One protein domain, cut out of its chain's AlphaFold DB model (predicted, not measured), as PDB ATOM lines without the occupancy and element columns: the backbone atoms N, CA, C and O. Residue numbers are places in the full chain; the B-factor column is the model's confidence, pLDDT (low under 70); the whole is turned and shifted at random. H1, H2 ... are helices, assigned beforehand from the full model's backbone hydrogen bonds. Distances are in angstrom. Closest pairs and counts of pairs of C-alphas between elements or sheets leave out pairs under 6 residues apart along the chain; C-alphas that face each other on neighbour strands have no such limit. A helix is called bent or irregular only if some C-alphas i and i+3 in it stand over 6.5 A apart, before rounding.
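Overview. This is residues 309 to 493 of the 495 residues of an uncharacterized protein of Melampsora larici-populina (strain 98AG31 / pathotype 3-4-7) (UniProt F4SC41). The longest helix, H6, folds back as a V of two arms, and its first arm makes a three-helix bundle with H7 and H8 on one side of the domain. A long hairpin of H1 and H2 makes the other side, H4 and H5 lie between, and kinked H3 crosses H4. The printed part has 185 residues with eight named helices, H1 to H8 in chain order, and no named strand: all helix. It is compact, with a radius of gyration of the C-alphas of 16.4 A and spans of 44 by 43 by 32 A.

Along the chain. H6, residues 419 to 447, was assigned as one helix by its hydrogen bonds but is bent: C-alphas 431 and 434 are 9.3 A apart. Its arms are H6a, 419 to 431, and H6b, 434 to 447. H7 is 458 to 469; H8, 473 to 491, spans 27.2 A and ends at C-alpha (294.748, 338.118, 366.243). H1, 309 to 333, begins at C-alpha (290.606, 371.219, 397.101) and spans 36.5 A; H2, 339 to 361, spans 33.3 A. H3 is 363 to 379, irregular, with C-alphas 367 and 370 7.9 A apart; H4 is 392 to 404, H5 406 to 411.

Arrangement. H6a touches H8 at a shallow tilt of 7 degrees, opposite ways; their closest C-alphas, Leu 421 and Ala 482, are 6.5 A apart. H6b touches H7, closest at C-alphas Ile 439 and Phe 466, 6.3 A. H4 touches H6a, Asp 394 to Lys 430, closest C-alphas 5.5 A, and H2, Ser 353 to Ala 403, 5.2 A. H5 touches H1, closest C-alphas Ile 324 and Leu 410, 6.1 A. H3 touches H4 about perpendicular, 77 degrees, closest C-alphas Tyr 370 and Thr 392, 6.2 A. Every O i to N i+4 pair is within hydrogen-bond range in H1, H2, H4, H6b, H7 and H8; H3 has 10 of 13, H6a 8 of 9, and H5 0 of 2, with 3 of 3 O i to N i+3 pairs.

Size, cuts and confidence. The C-alphas farthest apart, Pro 363 and Ile 491, are 48.4 A apart. The printed part has no cut; the link from H3 to H4 is long. pLDDT is under 70 at residues 331 to 340, 388 to 389 and 448 to 455.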
ATOM      1  N   LEU A 309     289.751 371.392 398.285       91.12
ATOM      2  CA  LEU A 309     290.606 371.219 397.101       91.12
ATOM      3  C   LEU A 309     290.681 369.760 396.616       91.12
ATOM      4  O   LEU A 309     290.709 369.494 395.418       91.12
ATOM      5  N   LEU A 310     290.705 368.793 397.545       90.56
ATOM      6  CA  LEU A 310     290.690 367.373 397.187       90.56
ATOM      7  C   LEU A 310     289.323 366.974 396.629       90.56
ATOM      8  O   LEU A 310     289.255 366.192 395.685       90.56
ATOM      9  N   GLN A 311     288.242 367.484 397.219       93.00
ATOM     10  CA  GLN A 311     286.893 367.227 396.732       93.00
ATOM     11  C   GLN A 311     286.699 367.797 395.322       93.00
ATOM     12  O   GLN A 311     286.294 367.049 394.439       93.00
ATOM     13  N   GLU A 312     287.061 369.061 395.103       93.19
ATOM     14  CA  GLU A 312     286.963 369.762 393.817       93.19
ATOM     15  C   GLU A 312     287.693 369.005 392.720       93.19
ATOM     16  O   GLU A 312     287.151 368.758 391.644       93.19
ATOM     17  N   MET A 313     288.904 368.548 393.021       91.25
ATOM     18  CA  MET A 313     289.681 367.756 392.089       91.25
ATOM     19  C   MET A 313     288.985 366.420 391.750       91.25
ATOM     20  O   MET A 313     288.933 366.059 390.573       91.25
ATOM     21  N   ILE A 314     288.411 365.696 392.724       91.44
ATOM     22  CA  ILE A 314     287.684 364.440 392.443       91.44
ATOM     23  C   ILE A 314     286.427 364.703 391.603       91.44
ATOM     24  O   ILE A 314     286.170 363.968 390.649       91.44
ATOM     25  N   GLU A 315     285.656 365.742 391.934       93.88
ATOM     26  CA  GLU A 315     284.475 366.137 391.158       93.88
ATOM     27  C   GLU A 315     284.869 366.475 389.718       93.88
ATOM     28  O   GLU A 315     284.316 365.911 388.772       93.88
ATOM     29  N   THR A 316     285.919 367.281 389.556       92.75
ATOM     30  CA  THR A 316     286.491 367.643 388.257       92.75
ATOM     31  C   THR A 316     286.875 366.408 387.444       92.75
ATOM     32  O   THR A 316     286.522 366.312 386.268       92.75
ATOM     33  N   GLN A 317     287.539 365.424 388.060       90.50
ATOM     34  CA  GLN A 317     287.928 364.188 387.375       90.50
ATOM     35  C   GLN A 317     286.731 363.372 386.879       90.50
ATOM     36  O   GLN A 317     286.761 362.796 385.787       90.50
ATOM     37  N   VAL A 318     285.655 363.322 387.660       91.19
ATOM     38  CA  VAL A 318     284.432 362.611 387.271       91.19
ATOM     39  C   VAL A 318     283.779 363.302 386.075       91.19
ATOM     40  O   VAL A 318     283.423 362.631 385.102       91.19
ATOM     41  N   ILE A 319     283.700 364.635 386.091       92.31
ATOM     42  CA  ILE A 319     283.132 365.410 384.980       92.31
ATOM     43  C   ILE A 319     283.982 365.292 383.716       92.31
ATOM     44  O   ILE A 319     283.450 365.044 382.635       92.31
ATOM     45  N   GLN A 320     285.307 365.386 383.836       90.69
ATOM     46  CA  GLN A 320     286.209 365.166 382.706       90.69
ATOM     47  C   GLN A 320     286.038 363.760 382.095       90.69
ATOM     48  O   GLN A 320     286.079 363.626 380.874       90.69
ATOM     49  N   THR A 321     285.802 362.724 382.913       90.81
ATOM     50  CA  THR A 321     285.600 361.341 382.435       90.81
ATOM     51  C   THR A 321     284.329 361.232 381.631       90.81
ATOM     52  O   THR A 321     284.364 360.764 380.496       90.81
ATOM     53  N   SER A 322     283.240 361.770 382.170       89.31
ATOM     54  CA  SER A 322     281.977 361.778 381.452       89.31
ATOM     55  C   SER A 322     282.061 362.566 380.144       89.31
ATOM     56  O   SER A 322     281.524 362.116 379.141       89.31
ATOM     57  N   LEU A 323     282.764 363.703 380.124       89.94
ATOM     58  CA  LEU A 323     282.944 364.493 378.904       89.94
ATOM     59  C   LEU A 323     283.692 363.708 377.813       89.94
ATOM     60  O   LEU A 323     283.343 363.808 376.637       89.94
ATOM     61  N   ILE A 324     284.708 362.924 378.184       89.25
ATOM     62  CA  ILE A 324     285.437 362.065 377.239       89.25
ATOM     63  C   ILE A 324     284.510 360.988 376.663       89.25
ATOM     64  O   ILE A 324     284.464 360.815 375.444       89.25
ATOM     65  N   GLU A 325     283.750 360.301 377.518       88.19
ATOM     66  CA  GLU A 325     282.800 359.258 377.107       88.19
ATOM     67  C   GLU A 325     281.703 359.810 376.182       88.19
ATOM     68  O   GLU A 325     281.383 359.201 375.155       88.19
ATOM     69  N   ASP A 326     281.176 360.998 376.495       86.06
ATOM     70  CA  ASP A 326     280.160 361.678 375.689       86.06
ATOM     71  C   ASP A 326     280.701 361.987 374.278       86.06
ATOM     72  O   ASP A 326     280.052 361.686 373.271       86.06
ATOM     73  N   VAL A 327     281.929 362.514 374.172       84.44
ATOM     74  CA  VAL A 327     282.567 362.818 372.873       84.44
ATOM     75  C   VAL A 327     282.858 361.551 372.062       84.44
ATOM     76  O   VAL A 327     282.638 361.533 370.844       84.44
ATOM     77  N   GLN A 328     283.326 360.481 372.706       81.69
ATOM     78  CA  GLN A 328     283.590 359.195 372.043       81.69
ATOM     79  C   GLN A 328     282.297 358.556 371.505       81.69
ATOM     80  O   GLN A 328     282.260 358.044 370.378       81.69
ATOM     81  N   THR A 329     281.201 358.662 372.260       82.38
ATOM     82  CA  THR A 329     279.876 358.162 371.856       82.38
ATOM     83  C   THR A 329     279.312 358.942 370.662       82.38
ATOM     84  O   THR A 329     278.770 358.353 369.719       82.38
ATOM     85  N   LEU A 330     279.480 360.267 370.647       76.31
ATOM     86  CA  LEU A 330     279.079 361.116 369.517       76.31
ATOM     87  C   LEU A 330     279.886 360.803 368.248       76.31
ATOM     88  O   LEU A 330     279.315 360.691 367.165       76.31
ATOM     89  N   SER A 331     281.194 360.588 368.389       67.81
ATOM     90  CA  SER A 331     282.086 360.256 367.265       67.81
ATOM     91  C   SER A 331     281.746 358.905 366.623       67.81
ATOM     92  O   SER A 331     281.922 358.724 365.422       67.81
ATOM     93  N   SER A 332     281.213 357.970 367.411       63.53
ATOM     94  CA  SER A 332     280.790 356.645 366.935       63.53
ATOM     95  C   SER A 332     279.435 356.657 366.213       63.53
ATOM     96  O   SER A 332     279.135 355.734 365.459       63.53
ATOM     97  N   SER A 333     278.600 357.675 366.450       59.12
ATOM     98  CA  SER A 333     277.213 357.737 365.962       59.12
ATOM     99  C   SER A 333     276.986 358.754 364.839       59.12
ATOM    100  O   SER A 333     276.062 358.580 364.041       59.12
ATOM    101  N   ALA A 334     277.824 359.787 364.730       51.47
ATOM    102  CA  ALA A 334     277.685 360.848 363.741       51.47
ATOM    103  C   ALA A 334     278.866 360.851 362.759       51.47
ATOM    104  O   ALA A 334     280.009 361.089 363.137       51.47
ATOM    105  N   GLY A 335     278.596 360.622 361.470       51.19
ATOM    106  CA  GLY A 335     279.606 360.796 360.423       51.19
ATOM    107  C   GLY A 335     280.133 362.239 360.385       51.19
ATOM    108  O   GLY A 335     279.333 363.167 360.354       51.19
ATOM    109  N   SER A 336     281.460 362.397 360.426       51.41
ATOM    110  CA  SER A 336     282.340 363.534 360.056       51.41
ATOM    111  C   SER A 336     281.916 365.014 360.248       51.41
ATOM    112  O   SER A 336     282.612 365.880 359.729       51.41
ATOM    113  N   TYR A 337     280.822 365.365 360.930       48.78
ATOM    114  CA  TYR A 337     280.264 366.737 360.921       48.78
ATOM    115  C   TYR A 337     280.359 367.512 362.252       48.78
ATOM    116  O   TYR A 337     279.654 368.506 362.440       48.78
ATOM    117  N   HIS A 338     281.224 367.116 363.192       55.75
ATOM    118  CA  HIS A 338     281.240 367.705 364.541       55.75
ATOM    119  C   HIS A 338     282.615 368.196 365.027       55.75
ATOM    120  O   HIS A 338     283.059 367.837 366.116       55.75
ATOM    121  N   ASP A 339     283.243 369.116 364.288       60.47
ATOM    122  CA  ASP A 339     284.440 369.830 364.777       60.47
ATOM    123  C   ASP A 339     284.134 370.776 365.958       60.47
ATOM    124  O   ASP A 339     284.951 370.947 366.863       60.47
ATOM    125  N   GLY A 340     282.928 371.356 366.008       67.56
ATOM    126  CA  GLY A 340     282.518 372.295 367.064       67.56
ATOM    127  C   GLY A 340     282.465 371.685 368.478       67.56
ATOM    128  O   GLY A 340     283.123 372.206 369.382       67.56
ATOM    129  N   PRO A 341     281.721 370.580 368.696       71.50
ATOM    130  CA  PRO A 341     281.655 369.901 369.994       71.50
ATOM    131  C   PRO A 341     283.018 369.406 370.493       71.50
ATOM    132  O   PRO A 341     283.312 369.507 371.684       71.50
ATOM    133  N   LYS A 342     283.877 368.932 369.582       73.75
ATOM    134  CA  LYS A 342     285.213 368.430 369.916       73.75
ATOM    135  C   LYS A 342     286.144 369.546 370.399       73.75
ATOM    136  O   LYS A 342     286.778 369.391 371.438       73.75
ATOM    137  N   GLY A 343     286.160 370.695 369.718       78.12
ATOM    138  CA  GLY A 343     286.963 371.850 370.139       78.12
ATOM    139  C   GLY A 343     286.546 372.418 371.503       78.12
ATOM    140  O   GLY A 343     287.401 372.779 372.315       78.12
ATOM    141  N   MET A 344     285.239 372.449 371.800       83.50
ATOM    142  CA  MET A 344     284.757 372.830 373.135       83.50
ATOM    143  C   MET A 344     285.193 371.821 374.199       83.50
ATOM    144  O   MET A 344     285.716 372.225 375.238       83.50
ATOM    145  N   ALA A 345     285.039 370.522 373.927       84.75
ATOM    146  CA  ALA A 345     285.458 369.476 374.851       84.75
ATOM    147  C   ALA A 345     286.965 369.536 375.147       84.75
ATOM    148  O   ALA A 345     287.356 369.482 376.310       84.75
ATOM    149  N   GLU A 346     287.807 369.737 374.130       84.88
ATOM    150  CA  GLU A 346     289.254 369.929 374.305       84.88
ATOM    151  C   GLU A 346     289.575 371.114 375.223       84.88
ATOM    152  O   GLU A 346     290.432 371.013 376.104       84.88
ATOM    153  N   SER A 347     288.888 372.246 375.041       86.75
ATOM    154  CA  SER A 347     289.079 373.417 375.899       86.75
ATOM    155  C   SER A 347     288.662 373.140 377.347       86.75
ATOM    156  O   SER A 347     289.390 373.508 378.273       86.75
ATOM    157  N   CYS A 348     287.521 372.478 377.557       88.75
ATOM    158  CA  CYS A 348     287.044 372.104 378.889       88.75
ATOM    159  C   CYS A 348     288.002 371.123 379.572       88.75
ATOM    160  O   CYS A 348     288.421 371.368 380.701       88.75
ATOM    161  N   LEU A 349     288.437 370.071 378.871       89.56
ATOM    162  CA  LEU A 349     289.389 369.097 379.405       89.56
ATOM    163  C   LEU A 349     290.724 369.743 379.775       89.56
ATOM    164  O   LEU A 349     291.252 369.446 380.840       89.56
ATOM    165  N   LYS A 350     291.253 370.662 378.958       88.44
ATOM    166  CA  LYS A 350     292.478 371.406 379.300       88.44
ATOM    167  C   LYS A 350     292.310 372.243 380.568       88.44
ATOM    168  O   LYS A 350     293.226 372.287 381.389       88.44
ATOM    169  N   ASN A 351     291.168 372.912 380.728       89.62
ATOM    170  CA  ASN A 351     290.892 373.714 381.921       89.62
ATOM    171  C   ASN A 351     290.751 372.835 383.165       89.62
ATOM    172  O   ASN A 351     291.401 373.106 384.169       89.62
ATOM    173  N   HIS A 352     289.987 371.753 383.084       90.69
ATOM    174  CA  HIS A 352     289.821 370.821 384.194       90.69
ATOM    175  C   HIS A 352     291.137 370.097 384.557       90.69
ATOM    176  O   HIS A 352     291.476 369.968 385.730       90.69
ATOM    177  N   SER A 353     291.964 369.723 383.572       90.81
ATOM    178  CA  SER A 353     293.301 369.165 383.829       90.81
ATOM    179  C   SER A 353     294.208 370.142 384.577       90.81
ATOM    180  O   SER A 353     295.092 369.711 385.318       90.81
ATOM    181  N   ARG A 354     293.998 371.456 384.418       90.19
ATOM    182  CA  ARG A 354     294.725 372.468 385.191       90.19
ATOM    183  C   ARG A 354     294.392 372.372 386.679       90.19
ATOM    184  O   ARG A 354     295.327 372.397 387.468       90.19
ATOM    185  N   VAL A 355     293.124 372.162 387.046       89.56
ATOM    186  CA  VAL A 355     292.692 371.976 388.447       89.56
ATOM    187  C   VAL A 355     293.454 370.821 389.100       89.56
ATOM    188  O   VAL A 355     294.009 370.972 390.186       89.56
ATOM    189  N   LEU A 356     293.586 369.687 388.400       88.62
ATOM    190  CA  LEU A 356     294.370 368.551 388.891       88.62
ATOM    191  C   LEU A 356     295.850 368.906 389.095       88.62
ATOM    192  O   LEU A 356     296.446 368.574 390.122       88.62
ATOM    193  N   MET A 357     296.452 369.562 388.103       90.31
ATOM    194  CA  MET A 357     297.865 369.938 388.144       90.31
ATOM    195  C   MET A 357     298.156 370.989 389.213       90.31
ATOM    196  O   MET A 357     299.246 370.983 389.786       90.31
ATOM    197  N   ASP A 358     297.213 371.886 389.470       90.94
ATOM    198  CA  ASP A 358     297.326 372.897 390.511       90.94
ATOM    199  C   ASP A 358     297.173 372.247 391.887       90.94
ATOM    200  O   ASP A 358     298.033 372.463 392.740       90.94
ATOM    201  N   TYR A 359     296.215 371.326 392.059       89.31
ATOM    202  CA  TYR A 359     296.091 370.520 393.276       89.31
ATOM    203  C   TYR A 359     297.390 369.780 393.624       89.31
ATOM    204  O   TYR A 359     297.851 369.865 394.756       89.31
ATOM    205  N   MET A 360     298.037 369.117 392.656       86.94
ATOM    206  CA  MET A 360     299.304 368.397 392.889       86.94
ATOM    207  C   MET A 360     300.479 369.302 393.289       86.94
ATOM    208  O   MET A 360     301.470 368.816 393.837       86.94
ATOM    209  N   LYS A 361     300.401 370.605 393.002       88.62
ATOM    210  CA  LYS A 361     301.417 371.594 393.391       88.62
ATOM    211  C   LYS A 361     301.107 372.254 394.734       88.62
ATOM    212  O   LYS A 361     301.997 372.893 395.299       88.62
ATOM    213  N   CYS A 362     299.876 372.139 395.228       88.19
ATOM    214  CA  CYS A 362     299.467 372.746 396.485       88.19
ATOM    215  C   CYS A 362     300.180 372.094 397.684       88.19
ATOM    216  O   CYS A 362     300.384 370.877 397.696       88.19
ATOM    217  N   PRO A 363     300.527 372.857 398.736       81.19
ATOM    218  CA  PRO A 363     301.122 372.296 399.948       81.19
ATOM    219  C   PRO A 363     300.255 371.211 400.601       81.19
ATOM    220  O   PRO A 363     300.802 370.203 401.060       81.19
ATOM    221  N   GLU A 364     298.920 371.359 400.580       82.56
ATOM    222  CA  GLU A 364     297.986 370.367 401.137       82.56
ATOM    223  C   GLU A 364     298.090 368.997 400.451       82.56
ATOM    224  O   GLU A 364     297.752 367.972 401.052       82.56
ATOM    225  N   TYR A 365     298.599 368.948 399.214       81.69
ATOM    226  CA  TYR A 365     298.850 367.696 398.509       81.69
ATOM    227  C   TYR A 365     299.821 366.810 399.277       81.69
ATOM    228  O   TYR A 365     299.589 365.614 399.413       81.69
ATOM    229  N   SER A 366     300.892 367.383 399.825       82.12
ATOM    230  CA  SER A 366     301.907 366.600 400.534       82.12
ATOM    231  C   SER A 366     301.307 365.800 401.699       82.12
ATOM    232  O   SER A 366     301.662 364.638 401.896       82.12
ATOM    233  N   GLU A 367     300.311 366.366 402.385       82.12
ATOM    234  CA  GLU A 367     299.610 365.751 403.517       82.12
ATOM    235  C   GLU A 367     298.531 364.741 403.093       82.12
ATOM    236  O   GLU A 367     298.169 363.843 403.855       82.12
ATOM    237  N   THR A 368     297.996 364.880 401.878       85.75
ATOM    238  CA  THR A 368     296.812 364.147 401.397       85.75
ATOM    239  C   THR A 368     297.085 363.257 400.187       85.75
ATOM    240  O   THR A 368     296.185 362.557 399.730       85.75
ATOM    241  N   SER A 369     298.318 363.220 399.694       84.56
ATOM    242  CA  SER A 369     298.736 362.527 398.471       84.56
ATOM    243  C   SER A 369     298.436 361.024 398.488       84.56
ATOM    244  O   SER A 369     297.929 360.482 397.510       84.56
ATOM    245  N   TYR A 370     298.646 360.341 399.617       85.19
ATOM    246  CA  TYR A 370     298.274 358.927 399.763       85.19
ATOM    247  C   TYR A 370     296.755 358.715 399.627       85.19
ATOM    248  O   TYR A 370     296.306 357.763 398.990       85.19
ATOM    249  N   LEU A 371     295.962 359.613 400.225       85.75
ATOM    250  CA  LEU A 371     294.505 359.562 400.181       85.75
ATOM    251  C   LEU A 371     294.029 359.866 398.763       85.75
ATOM    252  O   LEU A 371     293.149 359.179 398.260       85.75
ATOM    253  N   PHE A 372     294.653 360.841 398.113       85.62
ATOM    254  CA  PHE A 372     294.414 361.186 396.724       85.62
ATOM    255  C   PHE A 372     294.630 359.991 395.791       85.62
ATOM    256  O   PHE A 372     293.687 359.595 395.111       85.62
ATOM    257  N   ILE A 373     295.812 359.363 395.805       84.50
ATOM    258  CA  ILE A 373     296.096 358.190 394.959       84.50
ATOM    259  C   ILE A 373     295.121 357.047 395.272       84.50
ATOM    260  O   ILE A 373     294.581 356.412 394.368       84.50
ATOM    261  N   SER A 374     294.812 356.825 396.554       85.12
ATOM    262  CA  SER A 374     293.824 355.821 396.960       85.12
ATOM    263  C   SER A 374     292.417 356.103 396.418       85.12
ATOM    264  O   SER A 374     291.700 355.160 396.079       85.12
ATOM    265  N   LEU A 375     291.999 357.369 396.351       86.31
ATOM    266  CA  LEU A 375     290.706 357.769 395.792       86.31
ATOM    267  C   LEU A 375     290.709 357.650 394.271       86.31
ATOM    268  O   LEU A 375     289.802 357.039 393.718       86.31
ATOM    269  N   VAL A 376     291.753 358.143 393.610       83.19
ATOM    270  CA  VAL A 376     291.954 357.997 392.163       83.19
ATOM    271  C   VAL A 376     291.837 356.535 391.738       83.19
ATOM    272  O   VAL A 376     291.086 356.236 390.817       83.19
ATOM    273  N   ASN A 377     292.464 355.606 392.462       83.25
ATOM    274  CA  ASN A 377     292.372 354.171 392.159       83.25
ATOM    275  C   ASN A 377     290.955 353.597 392.326       83.25
ATOM    276  O   ASN A 377     290.619 352.584 391.717       83.25
ATOM    277  N   GLN A 378     290.113 354.226 393.148       84.56
ATOM    278  CA  GLN A 378     288.715 353.828 393.327       84.56
ATOM    279  C   GLN A 378     287.789 354.420 392.262       84.56
ATOM    280  O   GLN A 378     286.784 353.788 391.935       84.56
ATOM    281  N   PHE A 379     288.101 355.614 391.751       81.31
ATOM    282  CA  PHE A 379     287.284 356.311 390.755       81.31
ATOM    283  C   PHE A 379     287.719 356.048 389.311       81.31
ATOM    284  O   PHE A 379     286.870 356.116 388.430       81.31
ATOM    285  N   LYS A 380     288.994 355.705 389.079       83.75
ATOM    286  CA  LYS A 380     289.595 355.438 387.760       83.75
ATOM    287  C   LYS A 380     289.373 356.599 386.773       83.75
ATOM    288  O   LYS A 380     288.614 356.450 385.814       83.75
ATOM    289  N   PRO A 381     289.994 357.774 386.997       72.00
ATOM    290  CA  PRO A 381     289.761 358.953 386.163       72.00
ATOM    291  C   PRO A 381     290.099 358.665 384.697       72.00
ATOM    292  O   PRO A 381     291.176 358.159 384.405       72.00
ATOM    293  N   TYR A 382     289.184 358.968 383.776       75.62
ATOM    294  CA  TYR A 382     289.322 358.706 382.329       75.62
ATOM    295  C   TYR A 382     289.576 357.233 382.001       75.62
ATOM    296  O   TYR A 382     290.202 356.925 380.992       75.62
ATOM    297  N   GLY A 383     289.139 356.309 382.863       73.50
ATOM    298  CA  GLY A 383     289.435 354.881 382.728       73.50
ATOM    299  C   GLY A 383     290.883 354.508 383.069       73.50
ATOM    300  O   GLY A 383     291.286 353.369 382.841       73.50
ATOM    301  N   LEU A 384     291.667 355.437 383.626       78.25
ATOM    302  CA  LEU A 384     293.047 355.199 384.025       78.25
ATOM    303  C   LEU A 384     293.094 354.307 385.270       78.25
ATOM    304  O   LEU A 384     292.783 354.733 386.384       78.25
ATOM    305  N   GLU A 385     293.526 353.064 385.084       80.25
ATOM    306  CA  GLU A 385     293.874 352.170 386.184       80.25
ATOM    307  C   GLU A 385     295.353 352.317 386.528       80.25
ATOM    308  O   GLU A 385     296.224 351.782 385.846       80.25
ATOM    309  N   ILE A 386     295.636 353.056 387.598       78.31
ATOM    310  CA  ILE A 386     296.988 353.141 388.142       78.31
ATOM    311  C   ILE A 386     297.214 351.925 389.028       78.31
ATOM    312  O   ILE A 386     296.363 351.571 389.847       78.31
ATOM    313  N   ASP A 387     298.386 351.311 388.880       77.31
ATOM    314  CA  ASP A 387     298.812 350.203 389.725       77.31
ATOM    315  C   ASP A 387     298.624 350.549 391.220       77.31
ATOM    316  O   ASP A 387     299.261 351.491 391.715       77.31
ATOM    317  N   PRO A 388     297.788 349.799 391.967       69.50
ATOM    318  CA  PRO A 388     297.580 350.009 393.397       69.50
ATOM    319  C   PRO A 388     298.863 349.906 394.227       69.50
ATOM    320  O   PRO A 388     298.901 350.419 395.345       69.50
ATOM    321  N   TRP A 389     299.890 349.232 393.697       69.31
ATOM    322  CA  TRP A 389     301.189 349.043 394.339       69.31
ATOM    323  C   TRP A 389     302.209 350.128 393.985       69.31
ATOM    324  O   TRP A 389     303.309 350.129 394.544       69.31
ATOM    325  N   SER A 390     301.862 351.061 393.093       74.81
ATOM    326  CA  SER A 390     302.708 352.218 392.812       74.81
ATOM    327  C   SER A 390     302.888 353.065 394.073       74.81
ATOM    328  O   SER A 390     301.954 353.299 394.847       74.81
ATOM    329  N   ASN A 391     304.117 353.525 394.307       85.38
ATOM    330  CA  ASN A 391     304.336 354.521 395.346       85.38
ATOM    331  C   ASN A 391     303.678 355.852 394.924       85.38
ATOM    332  O   ASN A 391     303.378 356.092 393.752       85.38
ATOM    333  N   THR A 392     303.457 356.739 395.891       84.44
ATOM    334  CA  THR A 392     302.781 358.020 395.657       84.44
ATOM    335  C   THR A 392     303.484 358.893 394.611       84.44
ATOM    336  O   THR A 392     302.812 359.608 393.869       84.44
ATOM    337  N   GLU A 393     304.814 358.835 394.521       89.38
ATOM    338  CA  GLU A 393     305.588 359.604 393.543       89.38
ATOM    339  C   GLU A 393     305.294 359.132 392.113       89.38
ATOM    340  O   GLU A 393     304.972 359.940 391.243       89.38
ATOM    341  N   ASP A 394     305.327 357.822 391.888       90.88
ATOM    342  CA  ASP A 394     305.064 357.204 390.591       90.88
ATOM    343  C   ASP A 394     303.612 357.409 390.148       90.88
ATOM    344  O   ASP A 394     303.369 357.798 389.005       90.88
ATOM    345  N   GLY A 395     302.650 357.269 391.067       88.69
ATOM    346  CA  GLY A 395     301.252 357.611 390.794       88.69
ATOM    347  C   GLY A 395     301.074 359.085 390.401       88.69
ATOM    348  O   GLY A 395     300.331 359.400 389.474       88.69
ATOM    349  N   THR A 396     301.819 359.993 391.042       89.12
ATOM    350  CA  THR A 396     301.809 361.427 390.695       89.12
ATOM    351  C   THR A 396     302.408 361.678 389.307       89.12
ATOM    352  O   THR A 396     301.852 362.458 388.530       89.12
ATOM    353  N   LYS A 397     303.514 361.007 388.950       92.94
ATOM    354  CA  LYS A 397     304.115 361.095 387.604       92.94
ATOM    355  C   LYS A 397     303.124 360.653 386.528       92.94
ATOM    356  O   LYS A 397     302.916 361.377 385.560       92.94
ATOM    357  N   ILE A 398     302.473 359.512 386.730       92.88
ATOM    358  CA  ILE A 398     301.488 358.966 385.789       92.88
ATOM    359  C   ILE A 398     300.309 359.927 385.616       92.88
ATOM    360  O   ILE A 398     299.966 360.295 384.495       92.88
ATOM    361  N   LEU A 399     299.721 360.399 386.718       90.62
ATOM    362  CA  LEU A 399     298.575 361.307 386.650       90.62
ATOM    363  C   LEU A 399     298.921 362.647 386.010       90.62
ATOM    364  O   LEU A 399     298.158 363.144 385.185       90.62
ATOM    365  N   SER A 400     300.072 363.223 386.360       92.50
ATOM    366  CA  SER A 400     300.520 364.484 385.765       92.50
ATOM    367  C   SER A 400     300.793 364.349 384.267       92.50
ATOM    368  O   SER A 400     300.427 365.241 383.497       92.50
ATOM    369  N   PHE A 401     301.358 363.218 383.831       95.19
ATOM    370  CA  PHE A 401     301.533 362.903 382.417       95.19
ATOM    371  C   PHE A 401     300.181 362.860 381.692       95.19
ATOM    372  O   PHE A 401     299.958 363.631 380.757       95.19
ATOM    373  N   TRP A 402     299.238 362.037 382.154       93.88
ATOM    374  CA  TRP A 402     297.946 361.881 381.478       93.88
ATOM    375  C   TRP A 402     297.075 363.135 381.519       93.88
ATOM    376  O   TRP A 402     296.391 363.430 380.544       93.88
ATOM    377  N   ALA A 403     297.139 363.924 382.590       91.94
ATOM    378  CA  ALA A 403     296.428 365.195 382.660       91.94
ATOM    379  C   ALA A 403     296.999 366.239 381.696       91.94
ATOM    380  O   ALA A 403     296.237 366.993 381.086       91.94
ATOM    381  N   THR A 404     298.323 366.243 381.508       93.00
ATOM    382  CA  THR A 404     298.995 367.089 380.510       93.00
ATOM    383  C   THR A 404     298.574 366.698 379.092       93.00
ATOM    384  O   THR A 404     298.274 367.564 378.270       93.00
ATOM    385  N   TYR A 405     298.478 365.395 378.818       92.44
ATOM    386  CA  TYR A 405     298.136 364.850 377.501       92.44
ATOM    387  C   TYR A 405     296.685 364.356 377.405       92.44
ATOM    388  O   TYR A 405     296.386 363.447 376.633       92.44
ATOM    389  N   ILE A 406     295.760 364.994 378.134       90.56
ATOM    390  CA  ILE A 406     294.353 364.563 378.252       90.56
ATOM    391  C   ILE A 406     293.635 364.425 376.900       90.56
ATOM    392  O   ILE A 406     292.769 363.575 376.719       90.56
ATOM    393  N   ASN A 407     294.037 365.208 375.897       87.00
ATOM    394  CA  ASN A 407     293.428 365.159 374.563       87.00
ATOM    395  C   ASN A 407     293.711 363.839 373.823       87.00
ATOM    396  O   ASN A 407     293.037 363.543 372.839       87.00
ATOM    397  N   VAL A 408     294.677 363.031 374.280       89.19
ATOM    398  CA  VAL A 408     294.899 361.674 373.753       89.19
ATOM    399  C   VAL A 408     293.658 360.807 373.968       89.19
ATOM    400  O   VAL A 408     293.307 360.036 373.080       89.19
ATOM    401  N   PHE A 409     292.932 360.979 375.076       87.56
ATOM    402  CA  PHE A 409     291.711 360.212 375.340       87.56
ATOM    403  C   PHE A 409     290.579 360.544 374.359       87.56
ATOM    404  O   PHE A 409     289.833 359.654 373.966       87.56
ATOM    405  N   LEU A 410     290.500 361.784 373.863       84.31
ATOM    406  CA  LEU A 410     289.559 362.153 372.794       84.31
ATOM    407  C   LEU A 410     289.906 361.526 371.433       84.31
ATOM    408  O   LEU A 410     289.096 361.570 370.509       84.31
ATOM    409  N   LYS A 411     291.120 360.984 371.293       83.56
ATOM    410  CA  LYS A 411     291.599 360.271 370.101       83.56
ATOM    411  C   LYS A 411     291.473 358.749 370.248       83.56
ATOM    412  O   LYS A 411     291.694 358.031 369.277       83.56
ATOM    413  N   MET A 412     291.128 358.253 371.437       85.31
ATOM    414  CA  MET A 412     290.800 356.845 371.654       85.31
ATOM    415  C   MET A 412     289.370 356.564 371.193       85.31
ATOM    416  O   MET A 412     288.493 357.416 371.313       85.31
ATOM    417  N   LYS A 413     289.133 355.350 370.696       80.81
ATOM    418  CA  LYS A 413     287.805 354.909 370.261       80.81
ATOM    419  C   LYS A 413     286.889 354.609 371.450       80.81
ATOM    420  O   LYS A 413     285.735 355.022 371.436       80.81
ATOM    421  N   SER A 414     287.406 353.959 372.489       81.19
ATOM    422  CA  SER A 414     286.747 353.876 373.792       81.19
ATOM    423  C   SER A 414     287.769 353.841 374.924       81.19
ATOM    424  O   SER A 414     288.889 353.352 374.755       81.19
ATOM    425  N   LEU A 415     287.374 354.315 376.106       81.94
ATOM    426  CA  LEU A 415     288.169 354.133 377.321       81.94
ATOM    427  C   LEU A 415     288.381 352.634 377.610       81.94
ATOM    428  O   LEU A 415     287.453 351.834 377.514       81.94
ATOM    429  N   GLY A 416     289.619 352.249 377.933       78.81
ATOM    430  CA  GLY A 416     289.990 350.876 378.304       78.81
ATOM    431  C   GLY A 416     290.348 349.909 377.161       78.81
ATOM    432  O   GLY A 416     290.983 348.896 377.441       78.81
ATOM    433  N   GLU A 417     290.055 350.209 375.885       76.69
ATOM    434  CA  GLU A 417     290.349 349.305 374.738       76.69
ATOM    435  C   GLU A 417     291.850 348.996 374.593       76.69
ATOM    436  O   GLU A 417     292.255 347.927 374.143       76.69
ATOM    437  N   THR A 418     292.700 349.930 375.014       85.88
ATOM    438  CA  THR A 418     294.162 349.833 374.918       85.88
ATOM    439  C   THR A 418     294.833 349.729 376.282       85.88
ATOM    440  O   THR A 418     295.937 350.244 376.468       85.88
ATOM    441  N   HIS A 419     294.177 349.089 377.254       88.12
ATOM    442  CA  HIS A 419     294.664 349.045 378.633       88.12
ATOM    443  C   HIS A 419     296.088 348.466 378.755       88.12
ATOM    444  O   HIS A 419     296.935 349.037 379.437       88.12
ATOM    445  N   SER A 420     296.409 347.396 378.021       90.25
ATOM    446  CA  SER A 420     297.759 346.809 378.021       90.25
ATOM    447  C   SER A 420     298.839 347.764 377.499       90.25
ATOM    448  O   SER A 420     299.953 347.773 378.021       90.25
ATOM    449  N   LEU A 421     298.514 348.596 376.503       93.50
ATOM    450  CA  LEU A 421     299.421 349.619 375.979       93.50
ATOM    451  C   LEU A 421     299.577 350.775 376.968       93.50
ATOM    452  O   LEU A 421     300.688 351.264 377.168       93.50
ATOM    453  N   GLN A 422     298.484 351.182 377.618       92.88
ATOM    454  CA  GLN A 422     298.498 352.212 378.653       92.88
ATOM    455  C   GLN A 422     299.431 351.828 379.807       92.88
ATOM    456  O   GLN A 422     300.281 352.633 380.168       92.88
ATOM    457  N   LEU A 423     299.357 350.590 380.311       92.19
ATOM    458  CA  LEU A 423     300.245 350.113 381.381       92.19
ATOM    459  C   LEU A 423     301.727 350.227 381.007       92.19
ATOM    460  O   LEU A 423     302.564 350.559 381.841       92.19
ATOM    461  N   VAL A 424     302.069 349.980 379.743       95.38
ATOM    462  CA  VAL A 424     303.453 350.106 379.272       95.38
ATOM    463  C   VAL A 424     303.880 351.567 379.213       95.38
ATOM    464  O   VAL A 424     305.007 351.887 379.586       95.38
ATOM    465  N   ILE A 425     302.992 352.466 378.790       96.12
ATOM    466  CA  ILE A 425     303.251 353.909 378.842       96.12
ATOM    467  C   ILE A 425     303.429 354.360 380.294       96.12
ATOM    468  O   ILE A 425     304.355 355.119 380.570       96.12
ATOM    469  N   ASP A 426     302.621 353.848 381.223       94.69
ATOM    470  CA  ASP A 426     302.752 354.135 382.651       94.69
ATOM    471  C   ASP A 426     304.139 353.719 383.169       94.69
ATOM    472  O   ASP A 426     304.799 354.516 383.833       94.69
ATOM    473  N   GLU A 427     304.650 352.538 382.795       95.19
ATOM    474  CA  GLU A 427     306.028 352.122 383.119       95.19
ATOM    475  C   GLU A 427     307.091 353.055 382.514       95.19
ATOM    476  O   GLU A 427     308.026 353.469 383.202       95.19
ATOM    477  N   LEU A 428     306.931 353.470 381.252       96.88
ATOM    478  CA  LEU A 428     307.844 354.427 380.610       96.88
ATOM    479  C   LEU A 428     307.841 355.796 381.314       96.88
ATOM    480  O   LEU A 428     308.880 356.459 381.398       96.88
ATOM    481  N   VAL A 429     306.689 356.225 381.836       96.62
ATOM    482  CA  VAL A 429     306.539 357.460 382.618       96.62
ATOM    483  C   VAL A 429     307.195 357.336 383.994       96.62
ATOM    484  O   VAL A 429     307.867 358.279 384.425       96.62
ATOM    485  N   LYS A 430     307.044 356.190 384.674       94.81
ATOM    486  CA  LYS A 430     307.718 355.910 385.957       94.81
ATOM    487  C   LYS A 430     309.237 355.993 385.808       94.81
ATOM    488  O   LYS A 430     309.894 356.642 386.625       94.81
ATOM    489  N   GLU A 431     309.773 355.376 384.752       94.75
ATOM    490  CA  GLU A 431     311.212 355.360 384.472       94.75
ATOM    491  C   GLU A 431     311.756 356.749 384.103       94.75
ATOM    492  O   GLU A 431     312.783 357.167 384.640       94.75
ATOM    493  N   ASP A 432     311.096 357.469 383.186       96.12
ATOM    494  CA  ASP A 432     311.542 358.793 382.735       96.12
ATOM    495  C   ASP A 432     310.392 359.627 382.145       96.12
ATOM    496  O   ASP A 432     310.192 359.717 380.928       96.12
ATOM    497  N   ILE A 433     309.654 360.308 383.025       96.31
ATOM    498  CA  ILE A 433     308.572 361.218 382.632       96.31
ATOM    499  C   ILE A 433     309.034 362.325 381.673       96.31
ATOM    500  O   ILE A 433     308.240 362.762 380.841       96.31
ATOM    501  N   LYS A 434     310.291 362.790 381.756       96.69
ATOM    502  CA  LYS A 434     310.770 363.912 380.933       96.69
ATOM    503  C   LYS A 434     310.929 363.482 379.485       96.69
ATOM    504  O   LYS A 434     310.404 364.151 378.599       96.69
ATOM    505  N   GLU A 435     311.630 362.377 379.242       97.06
ATOM    506  CA  GLU A 435     311.780 361.847 377.884       97.06
ATOM    507  C   GLU A 435     310.430 361.429 377.305       97.06
ATOM    508  O   GLU A 435     310.109 361.808 376.179       97.06
ATOM    509  N   THR A 436     309.610 360.722 378.087       97.62
ATOM    510  CA  THR A 436     308.297 360.258 377.625       97.62
ATOM    511  C   THR A 436     307.370 361.421 377.281       97.62
ATOM    512  O   THR A 436     306.711 361.390 376.243       97.62
ATOM    513  N   SER A 437     307.396 362.496 378.073       97.19
ATOM    514  CA  SER A 437     306.680 363.741 377.773       97.19
ATOM    515  C   SER A 437     307.165 364.399 376.483       97.19
ATOM    516  O   SER A 437     306.350 364.700 375.620       97.19
ATOM    517  N   LEU A 438     308.481 364.572 376.305       97.25
ATOM    518  CA  LEU A 438     309.042 365.193 375.097       97.25
ATOM    519  C   LEU A 438     308.680 364.416 373.823       97.25
ATOM    520  O   LEU A 438     308.398 365.009 372.779       97.25
ATOM    521  N   ILE A 439     308.685 363.084 373.903       97.44
ATOM    522  CA  ILE A 439     308.300 362.228 372.782       97.44
ATOM    523  C   ILE A 439     306.792 362.318 372.523       97.44
ATOM    524  O   ILE A 439     306.411 362.419 371.361       97.44
ATOM    525  N   MET A 440     305.945 362.333 373.562       96.62
ATOM    526  CA  MET A 440     304.487 362.498 373.418       96.62
ATOM    527  C   MET A 440     304.126 363.857 372.810       96.62
ATOM    528  O   MET A 440     303.318 363.926 371.889       96.62
ATOM    529  N   GLU A 441     304.767 364.933 373.262       95.31
ATOM    530  CA  GLU A 441     304.606 366.266 372.679       95.31
ATOM    531  C   GLU A 441     304.998 366.270 371.196       95.31
ATOM    532  O   GLU A 441     304.214 366.699 370.348       95.31
ATOM    533  N   SER A 442     306.164 365.706 370.865       94.88
ATOM    534  CA  SER A 442     306.624 365.598 369.475       94.88
ATOM    535  C   SER A 442     305.680 364.743 368.624       94.88
ATOM    536  O   SER A 442     305.395 365.099 367.489       94.88
ATOM    537  N   PHE A 443     305.168 363.635 369.166       93.75
ATOM    538  CA  PHE A 443     304.193 362.771 368.500       93.75
ATOM    539  C   PHE A 443     302.909 363.534 368.165       93.75
ATOM    540  O   PHE A 443     302.431 363.477 367.034       93.75
ATOM    541  N   LEU A 444     302.367 364.281 369.129       90.31
ATOM    542  CA  LEU A 444     301.145 365.057 368.927       90.31
ATOM    543  C   LEU A 444     301.341 366.214 367.935       90.31
ATOM    544  O   LEU A 444     300.405 366.526 367.201       90.31
ATOM    545  N   LEU A 445     302.536 366.815 367.884       89.81
ATOM    546  CA  LEU A 445     302.893 367.842 366.899       89.81
ATOM    547  C   LEU A 445     303.072 367.261 365.487       89.81
ATOM    548  O   LEU A 445     302.499 367.798 364.540       89.81
ATOM    549  N   ASP A 446     303.818 366.160 365.348       86.94
ATOM    550  CA  ASP A 446     304.109 365.508 364.059       86.94
ATOM    551  C   ASP A 446     302.841 364.925 363.411       86.94
ATOM    552  O   ASP A 446     302.710 364.907 362.182       86.94
ATOM    553  N   GLN A 447     301.888 364.469 364.228       77.12
ATOM    554  CA  GLN A 447     300.589 363.986 363.755       77.12
ATOM    555  C   GLN A 447     299.659 365.132 363.306       77.12
ATOM    556  O   GLN A 447     298.789 364.921 362.461       77.12
ATOM    557  N   GLY A 448     299.871 366.362 363.787       65.88
ATOM    558  CA  GLY A 448     299.080 367.537 363.411       65.88
ATOM    559  C   GLY A 448     297.567 367.333 363.584       65.88
ATOM    560  O   GLY A 448     297.111 366.780 364.586       65.88
ATOM    561  N   GLU A 449     296.794 367.771 362.583       60.56
ATOM    562  CA  GLU A 449     295.340 367.547 362.461       60.56
ATOM    563  C   GLU A 449     294.984 366.250 361.713       60.56
ATOM    564  O   GLU A 449     293.814 366.027 361.402       60.56
ATOM    565  N   LYS A 450     295.959 365.393 361.370       60.56
ATOM    566  CA  LYS A 450     295.640 364.159 360.643       60.56
ATOM    567  C   LYS A 450     294.718 363.298 361.502       60.56
ATOM    568  O   LYS A 450     295.001 363.041 362.673       60.56
ATOM    569  N   GLU A 451     293.612 362.859 360.908       60.19
ATOM    570  CA  GLU A 451     292.757 361.853 361.526       60.19
ATOM    571  C   GLU A 451     293.595 360.596 361.771       60.19
ATOM    572  O   GLU A 451     294.257 360.093 360.859       60.19
ATOM    573  N   PHE A 452     293.598 360.120 363.019       63.72
ATOM    574  CA  PHE A 452     294.268 358.875 363.385       63.72
ATOM    575  C   PHE A 452     293.697 357.744 362.549       63.72
ATOM    576  O   PHE A 452     292.498 357.721 362.246       63.72
ATOM    577  N   ASN A 453     294.555 356.798 362.183       63.03
ATOM    578  CA  ASN A 453     294.095 355.632 361.461       63.03
ATOM    579  C   ASN A 453     293.119 354.876 362.367       63.03
ATOM    580  O   ASN A 453     293.523 354.304 363.368       63.03
ATOM    581  N   GLN A 454     291.833 354.835 362.010       60.88
ATOM    582  CA  GLN A 454     290.818 354.148 362.821       60.88
ATOM    583  C   GLN A 454     291.115 352.650 363.025       60.88
ATOM    584  O   GLN A 454     290.515 352.018 363.893       60.88
ATOM    585  N   ASN A 455     292.036 352.081 362.237       68.44
ATOM    586  CA  ASN A 455     292.471 350.692 362.350       68.44
ATOM    587  C   ASN A 455     293.627 350.480 363.345       68.44
ATOM    588  O   ASN A 455     293.853 349.341 363.749       68.44
ATOM    589  N   GLU A 456     294.357 351.529 363.735       81.19
ATOM    590  CA  GLU A 456     295.453 351.454 364.710       81.19
ATOM    591  C   GLU A 456     295.150 352.375 365.902       81.19
ATOM    592  O   GLU A 456     295.024 353.588 365.740       81.19
ATOM    593  N   PRO A 457     295.026 351.844 367.130       88.25
ATOM    594  CA  PRO A 457     294.738 352.687 368.282       88.25
ATOM    595  C   PRO A 457     295.832 353.738 368.527       88.25
ATOM    596  O   PRO A 457     297.020 353.446 368.412       88.25
ATOM    597  N   VAL A 458     295.455 354.940 368.976       90.00
ATOM    598  CA  VAL A 458     296.396 356.064 369.185       90.00
ATOM    599  C   VAL A 458     297.596 355.713 370.079       90.00
ATOM    600  O   VAL A 458     298.710 356.173 369.832       90.00
ATOM    601  N   LEU A 459     297.402 354.864 371.098       93.19
ATOM    602  CA  LEU A 459     298.495 354.428 371.976       93.19
ATOM    603  C   LEU A 459     299.467 353.465 371.283       93.19
ATOM    604  O   LEU A 459     300.650 353.449 371.618       93.19
ATOM    605  N   PHE A 460     298.986 352.687 370.310       93.69
ATOM    606  CA  PHE A 460     299.826 351.823 369.484       93.69
ATOM    607  C   PHE A 460     300.731 352.674 368.590       93.69
ATOM    608  O   PHE A 460     301.952 352.500 368.593       93.69
ATOM    609  N   GLU A 461     300.153 353.665 367.904       92.81
ATOM    610  CA  GLU A 461     300.918 354.614 367.092       92.81
ATOM    611  C   GLU A 461     301.953 355.379 367.933       92.81
ATOM    612  O   GLU A 461     303.106 355.524 367.518       92.81
ATOM    613  N   PHE A 462     301.572 355.815 369.139       95.00
ATOM    614  CA  PHE A 462     302.494 356.477 370.059       95.00
ATOM    615  C   PHE A 462     303.661 355.568 370.459       95.00
ATOM    616  O   PHE A 462     304.811 355.992 370.382       95.00
ATOM    617  N   LEU A 463     303.408 354.320 370.860       96.75
ATOM    618  CA  LEU A 463     304.475 353.402 371.276       96.75
ATOM    619  C   LEU A 463     305.414 353.039 370.119       96.75
ATOM    620  O   LEU A 463     306.624 352.916 370.326       96.75
ATOM    621  N   LYS A 464     304.890 352.939 368.892       95.44
ATOM    622  CA  LYS A 464     305.706 352.786 367.682       95.44
ATOM    623  C   LYS A 464     306.622 353.993 367.493       95.44
ATOM    624  O   LYS A 464     307.841 353.831 367.440       95.44
ATOM    625  N   TYR A 465     306.054 355.195 367.522       95.88
ATOM    626  CA  TYR A 465     306.795 356.455 367.436       95.88
ATOM    627  C   TYR A 465     307.846 356.597 368.553       95.88
ATOM    628  O   TYR A 465     308.969 357.051 368.315       95.88
ATOM    629  N   PHE A 466     307.505 356.166 369.769       97.44
ATOM    630  CA  PHE A 466     308.390 356.163 370.927       97.44
ATOM    631  C   PHE A 466     309.572 355.214 370.733       97.44
ATOM    632  O   PHE A 466     310.713 355.596 371.003       97.44
ATOM    633  N   SER A 467     309.332 354.002 370.228       96.94
ATOM    634  CA  SER A 467     310.389 353.008 370.002       96.94
ATOM    635  C   SER A 467     311.459 353.477 369.007       96.94
ATOM    636  O   SER A 467     312.621 353.105 369.134       96.94
ATOM    637  N   GLU A 468     311.096 354.350 368.067       96.50
ATOM    638  CA  GLU A 468     312.014 354.906 367.066       96.50
ATOM    639  C   GLU A 468     312.841 356.090 367.593       96.50
ATOM    640  O   GLU A 468     313.914 356.381 367.066       96.50
ATOM    641  N   ARG A 469     312.343 356.798 368.616       96.31
ATOM    642  CA  ARG A 469     312.919 358.072 369.092       96.31
ATOM    643  C   ARG A 469     313.498 358.021 370.497       96.31
ATOM    644  O   ARG A 469     314.248 358.929 370.867       96.31
ATOM    645  N   SER A 470     313.174 356.996 371.281       94.94
ATOM    646  CA  SER A 470     313.746 356.847 372.616       94.94
ATOM    647  C   SER A 470     315.259 356.659 372.539       94.94
ATOM    648  O   SER A 470     315.778 355.997 371.643       94.94
ATOM    649  N   LYS A 471     315.986 357.228 373.497       93.06
ATOM    650  CA  LYS A 471     317.450 357.117 373.590       93.06
ATOM    651  C   LYS A 471     317.905 355.849 374.316       93.06
ATOM    652  O   LYS A 471     319.086 355.513 374.271       93.06
ATOM    653  N   SER A 472     316.997 355.165 375.013       95.94
ATOM    654  CA  SER A 472     317.306 353.977 375.811       95.94
ATOM    655  C   SER A 472     316.894 352.703 375.089       95.94
ATOM    656  O   SER A 472     315.705 352.449 374.912       95.94
ATOM    657  N   GLN A 473     317.865 351.837 374.780       95.44
ATOM    658  CA  GLN A 473     317.593 350.528 374.178       95.44
ATOM    659  C   GLN A 473     316.620 349.686 375.022       95.44
ATOM    660  O   GLN A 473     315.793 348.966 374.471       95.44
ATOM    661  N   SER A 474     316.690 349.784 376.357       96.50
ATOM    662  CA  SER A 474     315.780 349.054 377.252       96.50
ATOM    663  C   SER A 474     314.328 349.491 377.046       96.50
ATOM    664  O   SER A 474     313.447 348.650 376.878       96.50
ATOM    665  N   ARG A 475     314.091 350.806 376.974       95.88
ATOM    666  CA  ARG A 475     312.752 351.380 376.785       95.88
ATOM    667  C   ARG A 475     312.223 351.161 375.371       95.88
ATOM    668  O   ARG A 475     311.048 350.849 375.207       95.88
ATOM    669  N   GLN A 476     313.094 351.220 374.361       96.38
ATOM    670  CA  GLN A 476     312.747 350.815 372.995       96.38
ATOM    671  C   GLN A 476     312.267 349.359 372.952       96.38
ATOM    672  O   GLN A 476     311.204 349.073 372.408       96.38
ATOM    673  N   ASN A 477     313.016 348.441 373.572       96.69
ATOM    674  CA  ASN A 477     312.658 347.023 373.612       96.69
ATOM    675  C   ASN A 477     311.344 346.784 374.373       96.69
ATOM    676  O   ASN A 477     310.557 345.934 373.960       96.69
ATOM    677  N   LEU A 478     311.098 347.530 375.456       96.88
ATOM    678  CA  LEU A 478     309.842 347.470 376.206       96.88
ATOM    679  C   LEU A 478     308.647 347.877 375.329       96.88
ATOM    680  O   LEU A 478     307.671 347.130 375.253       96.88
ATOM    681  N   ALA A 479     308.755 349.000 374.611       96.56
ATOM    682  CA  ALA A 479     307.722 349.461 373.684       96.56
ATOM    683  C   ALA A 479     307.490 348.459 372.536       96.56
ATOM    684  O   ALA A 479     306.353 348.069 372.283       96.56
ATOM    685  N   LEU A 480     308.553 347.966 371.889       96.75
ATOM    686  CA  LEU A 480     308.447 346.981 370.800       96.75
ATOM    687  C   LEU A 480     307.801 345.669 371.256       96.75
ATOM    688  O   LEU A 480     306.990 345.088 370.533       96.75
ATOM    689  N   LYS A 481     308.138 345.205 372.463       96.62
ATOM    690  CA  LYS A 481     307.512 344.018 373.049       96.62
ATOM    691  C   LYS A 481     306.012 344.236 373.252       96.62
ATOM    692  O   LYS A 481     305.229 343.370 372.875       96.62
ATOM    693  N   ALA A 482     305.622 345.386 373.801       95.88
ATOM    694  CA  ALA A 482     304.222 345.731 374.028       95.88
ATOM    695  C   ALA A 482     303.401 345.757 372.734       95.88
ATOM    696  O   ALA A 482     302.313 345.187 372.692       95.88
ATOM    697  N   LEU A 483     303.952 346.346 371.667       95.12
ATOM    698  CA  LEU A 483     303.328 346.354 370.341       95.12
ATOM    699  C   LEU A 483     303.104 344.925 369.829       95.12
ATOM    700  O   LEU A 483     301.986 344.570 369.460       95.12
ATOM    701  N   GLY A 484     304.136 344.076 369.890       93.94
ATOM    702  CA  GLY A 484     304.036 342.689 369.433       93.94
ATOM    703  C   GLY A 484     303.083 341.826 370.270       93.94
ATOM    704  O   GLY A 484     302.456 340.908 369.742       93.94
ATOM    705  N   ASP A 485     302.954 342.090 371.571       93.31
ATOM    706  CA  ASP A 485     302.003 341.382 372.434       93.31
ATOM    707  C   ASP A 485     300.558 341.857 372.194       93.31
ATOM    708  O   ASP A 485     299.638 341.033 372.169       93.31
ATOM    709  N   PHE A 486     300.357 343.148 371.915       91.38
ATOM    710  CA  PHE A 486     299.055 343.702 371.543       91.38
ATOM    711  C   PHE A 486     298.555 343.162 370.193       91.38
ATOM    712  O   PHE A 486     297.424 342.680 370.118       91.38
ATOM    713  N   GLU A 487     299.397 343.120 369.156       90.81
ATOM    714  CA  GLU A 487     299.037 342.538 367.850       90.81
ATOM    715  C   GLU A 487     298.600 341.071 367.969       90.81
ATOM    716  O   GLU A 487     297.577 340.663 367.414       90.81
ATOM    717  N   LYS A 488     299.331 340.269 368.758       89.94
ATOM    718  CA  LYS A 488     298.947 338.875 369.038       89.94
ATOM    719  C   LYS A 488     297.593 338.792 369.743       89.94
ATOM    720  O   LYS A 488     296.816 337.883 369.448       89.94
ATOM    721  N   SER A 489     297.312 339.712 370.670       86.94
ATOM    722  CA  SER A 489     296.044 339.733 371.405       86.94
ATOM    723  C   SER A 489     294.851 339.978 370.474       86.94
ATOM    724  O   SER A 489     293.874 339.228 370.556       86.94
ATOM    725  N   ILE A 490     294.989 340.901 369.511       84.56
ATOM    726  CA  ILE A 490     293.988 341.175 368.470       84.56
ATOM    727  C   ILE A 490     293.763 339.934 367.603       84.56
ATOM    728  O   ILE A 490     292.627 339.495 367.443       84.56
ATOM    729  N   ILE A 491     294.839 339.316 367.099       80.25
ATOM    730  CA  ILE A 491     294.748 338.118 366.243       80.25
ATOM    731  C   ILE A 491     294.068 336.955 366.980       80.25
ATOM    732  O   ILE A 491     293.338 336.172 366.377       80.25
ATOM    733  N   SER A 492     294.292 336.838 368.290       78.69
ATOM    734  CA  SER A 492     293.698 335.782 369.115       78.69
ATOM    735  C   SER A 492     292.262 336.057 369.582       78.69
ATOM    736  O   SER A 492     291.676 335.181 370.216       78.69
ATOM    737  N   GLY A 493     291.700 337.240 369.295       71.12
ATOM    738  CA  GLY A 493     290.352 337.633 369.724       71.12
ATOM    739  C   GLY A 493     290.189 337.764 371.243       71.12
ATOM    740  O   GLY A 493     289.091 337.568 371.753       71.12
TER     741      GLY A 493